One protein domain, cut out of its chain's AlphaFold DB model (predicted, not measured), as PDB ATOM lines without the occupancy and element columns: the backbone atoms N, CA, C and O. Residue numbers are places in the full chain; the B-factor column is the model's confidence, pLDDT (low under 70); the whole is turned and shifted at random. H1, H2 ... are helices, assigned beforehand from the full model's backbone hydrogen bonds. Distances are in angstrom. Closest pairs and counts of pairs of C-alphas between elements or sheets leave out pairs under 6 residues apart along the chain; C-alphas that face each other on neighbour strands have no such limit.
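This is residues 82 to 173 of the 233 residues of an uncharacterized protein of Aureobasidium pullulans EXF-150 (UniProt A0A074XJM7). The longest helix, H2, runs through the middle of a loosely joined set of helices: H1 packs on its first half, H5 stands crosswise near it, and H3 and H4 make a steeply angled pair beyond its last residues. Residues 133 to 135, in the link from H3 to H4, pass beside the last residues of H2, and residues 157 to 166 stick out as the chain bows away from H3 and H4 towards H5. The printed part has 92 residues with five named helices, H1 to H5 in that order, and no named strand; the class is all helix, with 53 residues in the helices. The whole is only just compact, close to loose, with a radius of gyration of the C-alphas of 14.4 A and spans of 42 by 30 by 21 A.

Find C-alpha 99 at (-22.139, -8.446, 44.528); from there H2, residues 99 to 112, runs 20.1 A to C-alpha 112 at (-15.724, -25.772, 36.549). Before it, look for H1 at residues 82 to 86, 6.5 A long. After it come H3, residues 121 to 130, 14.3 A long, and H4, residues 139 to 151, 18.5 A long. Look last at H5, residues 161 to 171, which runs 15.2 A and ends at C-alpha 171 at (-15.386, -9.265, 36.560).

Begin at H2: its residues 101 to 105 alone touch H1, and the closest C-alphas, those of Lys 86 and Gly 101, are 5.7 A apart. H2 and H5 are close but not clearly touching; their closest C-alphas, those of Leu 103 and Phe 171, are 7.0 A apart. The lines of H2 and H5 are about perpendicular, at 88 degrees. Farther out, H3 and H4 touch, with the closest C-alphas, those of Ala 121 and Val 145, 4.9 A apart. H3 and H4 run the same way at a steep tilt of 62 degrees. H2 is apart from H3 and H4, and H5 is apart from H1, H3 and H4. In H1, H2, H3, H4 and H5, every O i to N i+4 pair is within hydrogen-bond range.

The two C-alphas farthest apart, those of Ala 95 and Lys 151, are 42.7 A apart. The printed part runs from residue 82 to 173 with no cut. The link from H1 to H2, residues 87 to 98, is long; the other three are short. Residues 157 to 166, of which 161 to 166 belong to H5, stand free. In the B-factor column the mean pLDDT of the printed part is 79.6, and residues 82 to 97, which hold H1, are under 70.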
ATOM      1  N   ASP A  82     -31.580 -17.437  49.322       65.56
ATOM      2  CA  ASP A  82     -30.141 -17.201  49.201       65.56
ATOM      3  C   ASP A  82     -29.456 -18.281  48.364       65.56
ATOM      4  O   ASP A  82     -28.533 -17.976  47.609       65.56
ATOM      5  N   GLU A  83     -29.941 -19.520  48.436       66.06
ATOM      6  CA  GLU A  83     -29.532 -20.584  47.524       66.06
ATOM      7  C   GLU A  83     -29.936 -20.248  46.097       66.06
ATOM      8  O   GLU A  83     -29.060 -20.237  45.249       66.06
ATOM      9  N   TYR A  84     -31.173 -19.829  45.819       64.75
ATOM     10  CA  TYR A  84     -31.573 -19.394  44.468       64.75
ATOM     11  C   TYR A  84     -30.735 -18.237  43.907       64.75
ATOM     12  O   TYR A  84     -30.489 -18.170  42.706       64.75
ATOM     13  N   LEU A  85     -30.275 -17.316  44.756       61.75
ATOM     14  CA  LEU A  85     -29.408 -16.211  44.332       61.75
ATOM     15  C   LEU A  85     -27.981 -16.659  43.973       61.75
ATOM     16  O   LEU A  85     -27.266 -15.906  43.307       61.75
ATOM     17  N   LYS A  86     -27.574 -17.851  44.418       60.75
ATOM     18  CA  LYS A  86     -26.288 -18.496  44.109       60.75
ATOM     19  C   LYS A  86     -26.431 -19.638  43.092       60.75
ATOM     20  O   LYS A  86     -25.472 -19.971  42.399       60.75
ATOM     21  N   LEU A  87     -27.615 -20.237  43.000       55.59
ATOM     22  CA  LEU A  87     -27.997 -21.306  42.084       55.59
ATOM     23  C   LEU A  87     -28.495 -20.691  40.779       55.59
ATOM     24  O   LEU A  87     -29.680 -20.472  40.550       55.59
ATOM     25  N   GLY A  88     -27.545 -20.422  39.900       56.88
ATOM     26  CA  GLY A  88     -27.812 -20.046  38.524       56.88
ATOM     27  C   GLY A  88     -26.502 -19.708  37.852       56.88
ATOM     28  O   GLY A  88     -25.927 -18.666  38.148       56.88
ATOM     29  N   GLN A  89     -26.033 -20.585  36.964       58.53
ATOM     30  CA  GLN A  89     -24.803 -20.359  36.214       58.53
ATOM     31  C   GLN A  89     -24.954 -19.088  35.366       58.53
ATOM     32  O   GLN A  89     -25.748 -19.043  34.428       58.53
ATOM     33  N   GLY A  90     -24.223 -18.033  35.712       61.50
ATOM     34  CA  GLY A  90     -24.306 -16.725  35.058       61.50
ATOM     35  C   GLY A  90     -25.537 -15.887  35.431       61.50
ATOM     36  O   GLY A  90     -25.762 -14.849  34.804       61.50
ATOM     37  N   GLY A  91     -26.352 -16.319  36.402       60.31
ATOM     38  CA  GLY A  91     -27.629 -15.688  36.760       60.31
ATOM     39  C   GLY A  91     -27.514 -14.565  37.794       60.31
ATOM     40  O   GLY A  91     -28.410 -13.721  37.907       60.31
ATOM     41  N   ALA A  92     -26.408 -14.512  38.539       61.88
ATOM     42  CA  ALA A  92     -26.192 -13.466  39.526       61.88
ATOM     43  C   ALA A  92     -25.947 -12.119  38.823       61.88
ATOM     44  O   ALA A  92     -25.009 -11.954  38.038       61.88
ATOM     45  N   THR A  93     -26.787 -11.122  39.114       63.84
ATOM     46  CA  THR A  93     -26.659  -9.762  38.567       63.84
ATOM     47  C   THR A  93     -26.359  -8.744  39.664       63.84
ATOM     48  O   THR A  93     -26.891  -8.798  40.774       63.84
ATOM     49  N   ILE A  94     -25.521  -7.755  39.334       65.44
ATOM     50  CA  ILE A  94     -25.131  -6.669  40.254       65.44
ATOM     51  C   ILE A  94     -26.347  -5.797  40.633       65.44
ATOM     52  O   ILE A  94     -26.360  -5.174  41.694       65.44
ATOM     53  N   ALA A  95     -27.396  -5.790  39.799       61.16
ATOM     54  CA  ALA A  95     -28.603  -4.981  39.973       61.16
ATOM     55  C   ALA A  95     -29.367  -5.263  41.283       61.16
ATOM     56  O   ALA A  95     -30.054  -4.379  41.782       61.16
ATOM     57  N   ALA A  96     -29.215  -6.458  41.862       60.88
ATOM     58  CA  ALA A  96     -29.860  -6.838  43.121       60.88
ATOM     59  C   ALA A  96     -28.994  -6.579  44.372       60.88
ATOM     60  O   ALA A  96     -29.328  -7.050  45.455       60.88
ATOM     61  N   GLY A  97     -27.841  -5.906  44.241       66.31
ATOM     62  CA  GLY A  97     -26.873  -5.780  45.340       66.31
ATOM     63  C   GLY A  97     -26.164  -7.097  45.693       66.31
ATOM     64  O   GLY A  97     -25.388  -7.139  46.645       66.31
ATOM     65  N   ASN A  98     -26.375  -8.162  44.907       71.81
ATOM     66  CA  ASN A  98     -25.764  -9.483  45.074       71.81
ATOM     67  C   ASN A  98     -24.335  -9.518  44.506       71.81
ATOM     68  O   ASN A  98     -23.996 -10.268  43.592       71.81
ATOM     69  N   PHE A  99     -23.492  -8.634  45.024       71.81
ATOM     70  CA  PHE A  99     -22.139  -8.446  44.528       71.81
ATOM     71  C   PHE A  99     -21.256  -9.687  44.734       71.81
ATOM     72  O   PHE A  99     -20.539 -10.112  43.826       71.81
ATOM     73  N   ALA A 100     -21.342 -10.277  45.927       73.94
ATOM     74  CA  ALA A 100     -20.606 -11.483  46.275       73.94
ATOM     75  C   ALA A 100     -21.026 -12.673  45.399       73.94
ATOM     76  O   ALA A 100     -20.153 -13.376  44.896       73.94
ATOM     77  N   GLY A 101     -22.328 -12.833  45.132       75.12
ATOM     78  CA  GLY A 101     -22.835 -13.903  44.272       75.12
ATOM     79  C   GLY A 101     -22.348 -13.799  42.828       75.12
ATOM     80  O   GLY A 101     -21.998 -14.811  42.238       75.12
ATOM     81  N   VAL A 102     -22.222 -12.588  42.265       77.81
ATOM     82  CA  VAL A 102     -21.686 -12.399  40.897       77.81
ATOM     83  C   VAL A 102     -20.231 -12.861  40.800       77.81
ATOM     84  O   VAL A 102     -19.831 -13.480  39.815       77.81
ATOM     85  N   LEU A 103     -19.414 -12.536  41.802       77.62
ATOM     86  CA  LEU A 103     -18.018 -12.969  41.851       77.62
ATOM     87  C   LEU A 103     -17.910 -14.482  42.029       77.62
ATOM     88  O   LEU A 103     -17.134 -15.114  41.319       77.62
ATOM     89  N   GLU A 104     -18.685 -15.039  42.957       80.25
ATOM     90  CA  GLU A 104     -18.726 -16.472  43.230       80.25
ATOM     91  C   GLU A 104     -19.124 -17.263  41.982       80.25
ATOM     92  O   GLU A 104     -18.395 -18.164  41.577       80.25
ATOM     93  N   ASP A 105     -20.199 -16.861  41.311       79.62
ATOM     94  CA  ASP A 105     -20.707 -17.492  40.095       79.62
ATOM     95  C   ASP A 105     -19.685 -17.425  38.945       79.62
ATOM     96  O   ASP A 105     -19.357 -18.433  38.319       79.62
ATOM     97  N   ARG A 106     -19.050 -16.265  38.722       80.12
ATOM     98  CA  ARG A 106     -18.003 -16.150  37.693       80.12
ATOM     99  C   ARG A 106     -16.752 -16.962  38.012       80.12
ATOM    100  O   ARG A 106     -16.165 -17.542  37.099       80.12
ATOM    101  N   ILE A 107     -16.329 -17.011  39.275       83.06
ATOM    102  CA  ILE A 107     -15.195 -17.844  39.700       83.06
ATOM    103  C   ILE A 107     -15.551 -19.325  39.553       83.06
ATOM    104  O   ILE A 107     -14.722 -20.093  39.068       83.06
ATOM    105  N   LYS A 108     -16.781 -19.710  39.904       85.56
ATOM    106  CA  LYS A 108     -17.297 -21.071  39.762       85.56
ATOM    107  C   LYS A 108     -17.294 -21.514  38.301       85.56
ATOM    108  O   LYS A 108     -16.721 -22.556  38.016       85.56
ATOM    109  N   ILE A 109     -17.798 -20.695  37.374       83.62
ATOM    110  CA  ILE A 109     -17.767 -20.986  35.929       83.62
ATOM    111  C   ILE A 109     -16.336 -21.238  35.440       83.62
ATOM    112  O   ILE A 109     -16.086 -22.190  34.703       83.62
ATOM    113  N   VAL A 110     -15.387 -20.389  35.845       83.69
ATOM    114  CA  VAL A 110     -13.984 -20.530  35.427       83.69
ATOM    115  C   VAL A 110     -13.341 -21.776  36.040       83.69
ATOM    116  O   VAL A 110     -12.581 -22.459  35.359       83.69
ATOM    117  N   ALA A 111     -13.639 -22.082  37.305       85.00
ATOM    118  CA  ALA A 111     -13.139 -23.281  37.965       85.00
ATOM    119  C   ALA A 111     -13.705 -24.549  37.305       85.00
ATOM    120  O   ALA A 111     -12.939 -25.424  36.900       85.00
ATOM    121  N   GLU A 112     -15.021 -24.613  37.108       85.12
ATOM    122  CA  GLU A 112     -15.724 -25.772  36.549       85.12
ATOM    123  C   GLU A 112     -15.350 -26.049  35.098       85.12
ATOM    124  O   GLU A 112     -15.186 -27.204  34.737       85.12
ATOM    125  N   ALA A 113     -15.101 -25.016  34.287       83.94
ATOM    126  CA  ALA A 113     -14.630 -25.194  32.911       83.94
ATOM    127  C   ALA A 113     -13.300 -25.963  32.812       83.94
ATOM    128  O   ALA A 113     -12.971 -26.501  31.758       83.94
ATOM    129  N   THR A 114     -12.512 -25.981  33.889       79.88
ATOM    130  CA  THR A 114     -11.247 -26.722  33.946       79.88
ATOM    131  C   THR A 114     -11.353 -28.018  34.737       79.88
ATOM    132  O   THR A 114     -10.472 -28.865  34.608       79.88
ATOM    133  N   GLN A 115     -12.377 -28.171  35.581       82.56
ATOM    134  CA  GLN A 115     -12.582 -29.342  36.429       82.56
ATOM    135  C   GLN A 115     -13.353 -30.428  35.687       82.56
ATOM    136  O   GLN A 115     -14.314 -30.158  34.978       82.56
ATOM    137  N   ASP A 116     -12.930 -31.671  35.892       77.88
ATOM    138  CA  ASP A 116     -13.611 -32.823  35.319       77.88
ATOM    139  C   ASP A 116     -14.896 -33.137  36.096       77.88
ATOM    140  O   ASP A 116     -15.059 -32.782  37.271       77.88
ATOM    141  N   GLU A 117     -15.813 -33.838  35.433       77.62
ATOM    142  CA  GLU A 117     -17.066 -34.296  36.037       77.62
ATOM    143  C   GLU A 117     -16.811 -35.288  37.185       77.62
ATOM    144  O   GLU A 117     -17.455 -35.207  38.238       77.62
ATOM    145  N   PHE A 118     -15.803 -36.152  37.015       80.75
ATOM    146  CA  PHE A 118     -15.313 -37.081  38.031       80.75
ATOM    147  C   PHE A 118     -14.332 -36.386  38.974       80.75
ATOM    148  O   PHE A 118     -13.178 -36.117  38.635       80.75
ATOM    149  N   ARG A 119     -14.799 -36.107  40.191       81.69
ATOM    150  CA  ARG A 119     -14.049 -35.350  41.191       81.69
ATOM    151  C   ARG A 119     -13.385 -36.271  42.203       81.69
ATOM    152  O   ARG A 119     -14.051 -36.915  43.006       81.69
ATOM    153  N   TYR A 120     -12.055 -36.311  42.171       86.19
ATOM    154  CA  TYR A 120     -11.248 -37.046  43.138       86.19
ATOM    155  C   TYR A 120     -10.487 -36.078  44.048       86.19
ATOM    156  O   TYR A 120      -9.742 -35.215  43.574       86.19
ATOM    157  N   ALA A 121     -10.653 -36.226  45.367       84.88
ATOM    158  CA  ALA A 121     -10.137 -35.265  46.342       84.88
ATOM    159  C   ALA A 121      -8.610 -35.029  46.247       84.88
ATOM    160  O   ALA A 121      -8.191 -33.871  46.233       84.88
ATOM    161  N   PRO A 122      -7.751 -36.056  46.089       86.12
ATOM    162  CA  PRO A 122      -6.319 -35.853  45.864       86.12
ATOM    163  C   PRO A 122      -5.961 -35.089  44.587       86.12
ATOM    164  O   PRO A 122      -4.968 -34.362  44.576       86.12
ATOM    165  N   ASP A 123      -6.729 -35.226  43.507       86.94
ATOM    166  CA  ASP A 123      -6.440 -34.503  42.263       86.94
ATOM    167  C   ASP A 123      -6.861 -33.041  42.359       86.94
ATOM    168  O   ASP A 123      -6.124 -32.153  41.929       86.94
ATOM    169  N   ILE A 124      -7.981 -32.770  43.026       87.06
ATOM    170  CA  ILE A 124      -8.391 -31.407  43.365       87.06
ATOM    171  C   ILE A 124      -7.369 -30.761  44.301       87.06
ATOM    172  O   ILE A 124      -6.969 -29.618  44.085       87.06
ATOM    173  N   ALA A 125      -6.861 -31.507  45.282       86.31
ATOM    174  CA  ALA A 125      -5.810 -31.030  46.170       86.31
ATOM    175  C   ALA A 125      -4.533 -30.644  45.412       86.31
ATOM    176  O   ALA A 125      -3.970 -29.580  45.669       86.31
ATOM    177  N   LYS A 126      -4.101 -31.444  44.427       86.88
ATOM    178  CA  LYS A 126      -2.967 -31.085  43.555       86.88
ATOM    179  C   LYS A 126      -3.215 -29.772  42.808       86.88
ATOM    180  O   LYS A 126      -2.299 -28.956  42.713       86.88
ATOM    181  N   ARG A 127      -4.434 -29.541  42.304       86.81
ATOM    182  CA  ARG A 127      -4.807 -28.279  41.634       86.81
ATOM    183  C   ARG A 127      -4.753 -27.093  42.596       86.81
ATOM    184  O   ARG A 127      -4.163 -26.067  42.263       86.81
ATOM    185  N   MET A 128      -5.271 -27.260  43.813       85.25
ATOM    186  CA  MET A 128      -5.180 -26.232  44.857       85.25
ATOM    187  C   MET A 128      -3.726 -25.902  45.209       85.25
ATOM    188  O   MET A 128      -3.375 -24.730  45.302       85.25
ATOM    189  N   ILE A 129      -2.860 -26.915  45.339       85.25
ATOM    190  CA  ILE A 129      -1.422 -26.731  45.613       85.25
ATOM    191  C   ILE A 129      -0.729 -25.989  44.462       85.25
ATOM    192  O   ILE A 129       0.142 -25.153  44.689       85.25
ATOM    193  N   LYS A 130      -1.135 -26.254  43.217       85.81
ATOM    194  CA  LYS A 130      -0.639 -25.550  42.027       85.81
ATOM    195  C   LYS A 130      -1.123 -24.091  41.946       85.81
ATOM    196  O   LYS A 130      -0.584 -23.321  41.151       85.81
ATOM    197  N   GLY A 131      -2.095 -23.700  42.773       80.25
ATOM    198  CA  GLY A 131      -2.681 -22.360  42.789       80.25
ATOM    199  C   GLY A 131      -3.768 -22.153  41.734       80.25
ATOM    200  O   GLY A 131      -3.999 -21.022  41.309       80.25
ATOM    201  N   GLU A 132      -4.406 -23.230  41.275       84.38
ATOM    202  CA  GLU A 132      -5.547 -23.161  40.360       84.38
ATOM    203  C   GLU A 132      -6.857 -22.897  41.122       84.38
ATOM    204  O   GLU A 132      -6.973 -23.172  42.318       84.38
ATOM    205  N   LEU A 133      -7.851 -22.339  40.422       84.31
ATOM    206  CA  LEU A 133      -9.185 -22.118  40.982       84.31
ATOM    207  C   LEU A 133      -9.922 -23.454  41.113       84.31
ATOM    208  O   LEU A 133      -9.892 -24.280  40.203       84.31
ATOM    209  N   VAL A 134     -10.597 -23.646  42.243       86.94
ATOM    210  CA  VAL A 134     -11.324 -24.874  42.572       86.94
ATOM    211  C   VAL A 134     -12.707 -24.502  43.084       86.94
ATOM    212  O   VAL A 134     -12.815 -23.705  44.018       86.94
ATOM    213  N   SER A 135     -13.751 -25.081  42.488       87.06
ATOM    214  CA  SER A 135     -15.089 -25.109  43.078       87.06
ATOM    215  C   SER A 135     -15.314 -26.453  43.773       87.06
ATOM    216  O   SER A 135     -14.771 -27.479  43.353       87.06
ATOM    217  N   PHE A 136     -16.101 -26.435  44.846       86.69
ATOM    218  CA  PHE A 136     -16.546 -27.623  45.573       86.69
ATOM    219  C   PHE A 136     -18.045 -27.800  45.330       86.69
ATOM    220  O   PHE A 136     -18.763 -26.799  45.294       86.69
ATOM    221  N   LYS A 137     -18.498 -29.039  45.122       82.00
ATOM    222  CA  LYS A 137     -19.928 -29.372  45.041       82.00
ATOM    223  C   LYS A 137     -20.520 -29.425  46.444       82.00
ATOM    224  O   LYS A 137     -21.494 -28.738  46.717       82.00
ATOM    225  N   ASP A 138     -19.835 -30.151  47.325       85.88
ATOM    226  CA  ASP A 138     -20.319 -30.466  48.665       85.88
ATOM    227  C   ASP A 138     -19.334 -30.015  49.748       85.88
ATOM    228  O   ASP A 138     -18.110 -29.967  49.556       85.88
ATOM    229  N   GLU A 139     -19.854 -29.741  50.944       86.25
ATOM    230  CA  GLU A 139     -19.019 -29.449  52.116       86.25
ATOM    231  C   GLU A 139     -18.134 -30.643  52.503       86.25
ATOM    232  O   GLU A 139     -17.022 -30.465  53.012       86.25
ATOM    233  N   GLN A 140     -18.596 -31.858  52.206       86.06
ATOM    234  CA  GLN A 140     -17.867 -33.093  52.471       86.06
ATOM    235  C   GLN A 140     -16.656 -33.252  51.540       86.06
ATOM    236  O   GLN A 140     -15.552 -33.515  52.017       86.06
ATOM    237  N   GLU A 141     -16.809 -32.944  50.246       84.50
ATOM    238  CA  GLU A 141     -15.697 -32.889  49.282       84.50
ATOM    239  C   GLU A 141     -14.632 -31.882  49.738       84.50
ATOM    240  O   GLU A 141     -13.431 -32.166  49.744       84.50
ATOM    241  N   LYS A 142     -15.073 -30.702  50.186       86.75
ATOM    242  CA  LYS A 142     -14.183 -29.676  50.731       86.75
ATOM    243  C   LYS A 142     -13.416 -30.188  51.951       86.75
ATOM    244  O   LYS A 142     -12.215 -29.934  52.058       86.75
ATOM    245  N   ALA A 143     -14.072 -30.897  52.869       88.00
ATOM    246  CA  ALA A 143     -13.424 -31.454  54.054       88.00
ATOM    247  C   ALA A 143     -12.352 -32.496  53.687       88.00
ATOM    248  O   ALA A 143     -11.233 -32.426  54.207       88.00
ATOM    249  N   ASP A 144     -12.650 -33.390  52.745       87.88
ATOM    250  CA  ASP A 144     -11.718 -34.419  52.277       87.88
ATOM    251  C   ASP A 144     -10.502 -33.808  51.574       87.88
ATOM    252  O   ASP A 144      -9.351 -34.149  51.873       87.88
ATOM    253  N   VAL A 145     -10.728 -32.828  50.696       87.25
ATOM    254  CA  VAL A 145      -9.653 -32.091  50.025       87.25
ATOM    255  C   VAL A 145      -8.783 -31.364  51.053       87.25
ATOM    256  O   VAL A 145      -7.560 -31.513  51.044       87.25
ATOM    257  N   LEU A 146      -9.374 -30.655  52.015       86.50
ATOM    258  CA  LEU A 146      -8.613 -29.985  53.075       86.50
ATOM    259  C   LEU A 146      -7.816 -30.972  53.938       86.50
ATOM    260  O   LEU A 146      -6.691 -30.660  54.335       86.50
ATOM    261  N   ALA A 147      -8.350 -32.165  54.207       87.88
ATOM    262  CA  ALA A 147      -7.627 -33.209  54.925       87.88
ATOM    263  C   ALA A 147      -6.400 -33.693  54.136       87.88
ATOM    264  O   ALA A 147      -5.325 -33.862  54.715       87.88
ATOM    265  N   THR A 148      -6.517 -33.870  52.816       86.12
ATOM    266  CA  THR A 148      -5.372 -34.250  51.966       86.12
ATOM    267  C   THR A 148      -4.301 -33.156  51.890       86.12
ATOM    268  O   THR A 148      -3.111 -33.462  51.931       86.12
ATOM    269  N   ILE A 149      -4.696 -31.882  51.875       87.06
ATOM    270  CA  ILE A 149      -3.766 -30.744  51.805       87.06
ATOM    271  C   ILE A 149      -3.028 -30.546  53.129       87.06
ATOM    272  O   ILE A 149      -1.812 -30.347  53.129       87.06
ATOM    273  N   LYS A 150      -3.730 -30.694  54.260       85.75
ATOM    274  CA  LYS A 150      -3.115 -30.683  55.597       85.75
ATOM    275  C   LYS A 150      -2.102 -31.812  55.766       85.75
ATOM    276  O   LYS A 150      -1.029 -31.577  56.309       85.75
ATOM    277  N   LYS A 151      -2.397 -33.014  55.249       85.94
ATOM    278  CA  LYS A 151      -1.418 -34.119  55.199       85.94
ATOM    279  C   LYS A 151      -0.169 -33.745  54.390       85.94
ATOM    280  O   LYS A 151       0.918 -34.195  54.728       85.94
ATOM    281  N   GLY A 152      -0.322 -32.919  53.355       79.62
ATOM    282  CA  GLY A 152       0.778 -32.389  52.546       79.62
ATOM    283  C   GLY A 152       1.541 -31.210  53.166       79.62
ATOM    284  O   GLY A 152       2.532 -30.787  52.581       79.62
ATOM    285  N   GLY A 153       1.113 -30.678  54.319       83.75
ATOM    286  CA  GLY A 153       1.790 -29.572  55.007       83.75
ATOM    287  C   GLY A 153       1.627 -28.197  54.347       83.75
ATOM    288  O   GLY A 153       2.445 -27.313  54.587       83.75
ATOM    289  N   PHE A 154       0.604 -28.004  53.511       80.62
ATOM    290  CA  PHE A 154       0.341 -26.717  52.862       80.62
ATOM    291  C   PHE A 154      -0.667 -25.886  53.660       80.62
ATOM    292  O   PHE A 154      -1.707 -26.389  54.091       80.62
ATOM    293  N   GLU A 155      -0.380 -24.593  53.800       79.50
ATOM    294  CA  GLU A 155      -1.275 -23.611  54.409       79.50
ATOM    295  C   GLU A 155      -1.829 -22.657  53.351       79.50
ATOM    296  O   GLU A 155      -1.141 -22.263  52.406       79.50
ATOM    297  N   PHE A 156      -3.091 -22.267  53.518       79.19
ATOM    298  CA  PHE A 156      -3.740 -21.321  52.623       79.19
ATOM    299  C   PHE A 156      -3.499 -19.892  53.087       79.19
ATOM    300  O   PHE A 156      -3.874 -19.515  54.195       79.19
ATOM    301  N   SER A 157      -2.936 -19.078  52.198       80.00
ATOM    302  CA  SER A 157      -2.918 -17.628  52.361       80.00
ATOM    303  C   SER A 157      -4.131 -17.011  51.680       80.00
ATOM    304  O   SER A 157      -4.574 -17.465  50.622       80.00
ATOM    305  N   ALA A 158      -4.617 -15.905  52.242       82.62
ATOM    306  CA  ALA A 158      -5.533 -15.029  51.532       82.62
ATOM    307  C   ALA A 158      -4.902 -14.551  50.213       82.62
ATOM    308  O   ALA A 158      -3.689 -14.323  50.128       82.62
ATOM    309  N   ILE A 159      -5.742 -14.386  49.191       81.75
ATOM    310  CA  ILE A 159      -5.335 -13.826  47.901       81.75
ATOM    311  C   ILE A 159      -4.800 -12.406  48.148       81.75
ATOM    312  O   ILE A 159      -5.476 -11.630  48.827       81.75
ATOM    313  N   PRO A 160      -3.633 -12.026  47.601       87.25
ATOM    314  CA  PRO A 160      -3.098 -10.680  47.778       87.25
ATOM    315  C   PRO A 160      -4.048  -9.622  47.203       87.25
ATOM    316  O   PRO A 160      -4.692  -9.833  46.171       87.25
ATOM    317  N   SER A 161      -4.103  -8.453  47.844       87.19
ATOM    318  CA  SER A 161      -5.015  -7.355  47.483       87.19
ATOM    319  C   SER A 161      -4.857  -6.878  46.035       87.19
ATOM    320  O   SER A 161      -5.833  -6.494  45.395       87.19
ATOM    321  N   THR A 162      -3.648  -6.956  45.478       88.44
ATOM    322  CA  THR A 162      -3.375  -6.643  44.068       88.44
ATOM    323  C   THR A 162      -4.163  -7.541  43.119       88.44
ATOM    324  O   THR A 162      -4.812  -7.041  42.201       88.44
ATOM    325  N   SER A 163      -4.169  -8.852  43.359       85.25
ATOM    326  CA  SER A 163      -4.932  -9.811  42.558       85.25
ATOM    327  C   SER A 163      -6.436  -9.647  42.764       85.25
ATOM    328  O   SER A 163      -7.187  -9.717  41.794       85.25
ATOM    329  N   GLN A 164      -6.877  -9.360  43.994       85.56
ATOM    330  CA  GLN A 164      -8.291  -9.080  44.279       85.56
ATOM    331  C   GLN A 164      -8.798  -7.870  43.484       85.56
ATOM    332  O   GLN A 164      -9.861  -7.946  42.872       85.56
ATOM    333  N   ASN A 165      -8.013  -6.790  43.416       87.44
ATOM    334  CA  ASN A 165      -8.365  -5.600  42.641       87.44
ATOM    335  C   ASN A 165      -8.464  -5.895  41.140       87.44
ATOM    336  O   ASN A 165      -9.385  -5.419  40.488       87.44
ATOM    337  N   VAL A 166      -7.566  -6.720  40.591       86.12
ATOM    338  CA  VAL A 166      -7.632  -7.122  39.174       86.12
ATOM    339  C   VAL A 166      -8.887  -7.948  38.889       86.12
ATOM    340  O   VAL A 166      -9.564  -7.705  37.890       86.12
ATOM    341  N   ILE A 167      -9.214  -8.905  39.762       83.31
ATOM    342  CA  ILE A 167     -10.439  -9.712  39.663       83.31
ATOM    343  C   ILE A 167     -11.659  -8.785  39.710       83.31
ATOM    344  O   ILE A 167     -12.522  -8.850  38.837       83.31
ATOM    345  N   PHE A 168     -11.690  -7.864  40.670       83.12
ATOM    346  CA  PHE A 168     -12.753  -6.878  40.810       83.12
ATOM    347  C   PHE A 168     -12.908  -6.023  39.544       83.12
ATOM    348  O   PHE A 168     -13.983  -5.951  38.953       83.12
ATOM    349  N   ASP A 169     -11.827  -5.420  39.062       84.88
ATOM    350  CA  ASP A 169     -11.862  -4.549  37.891       84.88
ATOM    351  C   ASP A 169     -12.377  -5.275  36.641       84.88
ATOM    352  O   ASP A 169     -13.172  -4.716  35.885       84.88
ATOM    353  N   LYS A 170     -11.980  -6.534  36.431       83.62
ATOM    354  CA  LYS A 170     -12.377  -7.304  35.243       83.62
ATOM    355  C   LYS A 170     -13.787  -7.871  35.335       83.62
ATOM    356  O   LYS A 170     -14.563  -7.704  34.398       83.62
ATOM    357  N   PHE A 171     -14.125  -8.530  36.440       77.06
ATOM    358  CA  PHE A 171     -15.386  -9.265  36.560       77.06
ATOM    359  C   PHE A 171     -16.566  -8.387  36.971       77.06
ATOM    360  O   PHE A 171     -17.709  -8.736  36.684       77.06
ATOM    361  N   VAL A 172     -16.290  -7.248  37.608       77.44
ATOM    362  CA  VAL A 172     -17.313  -6.386  38.207       77.44
ATOM    363  C   VAL A 172     -17.426  -5.086  37.448       77.44
ATOM    364  O   VAL A 172     -18.483  -4.773  36.912       77.44
ATOM    365  N   ARG A 173     -16.331  -4.316  37.407       80.88
ATOM    366  CA  ARG A 173     -16.340  -3.007  36.746       80.88
ATOM    367  C   ARG A 173     -16.377  -3.139  35.228       80.88
ATOM    368  O   ARG A 173     -16.712  -2.172  34.556       80.88
TER     369      ARG A 173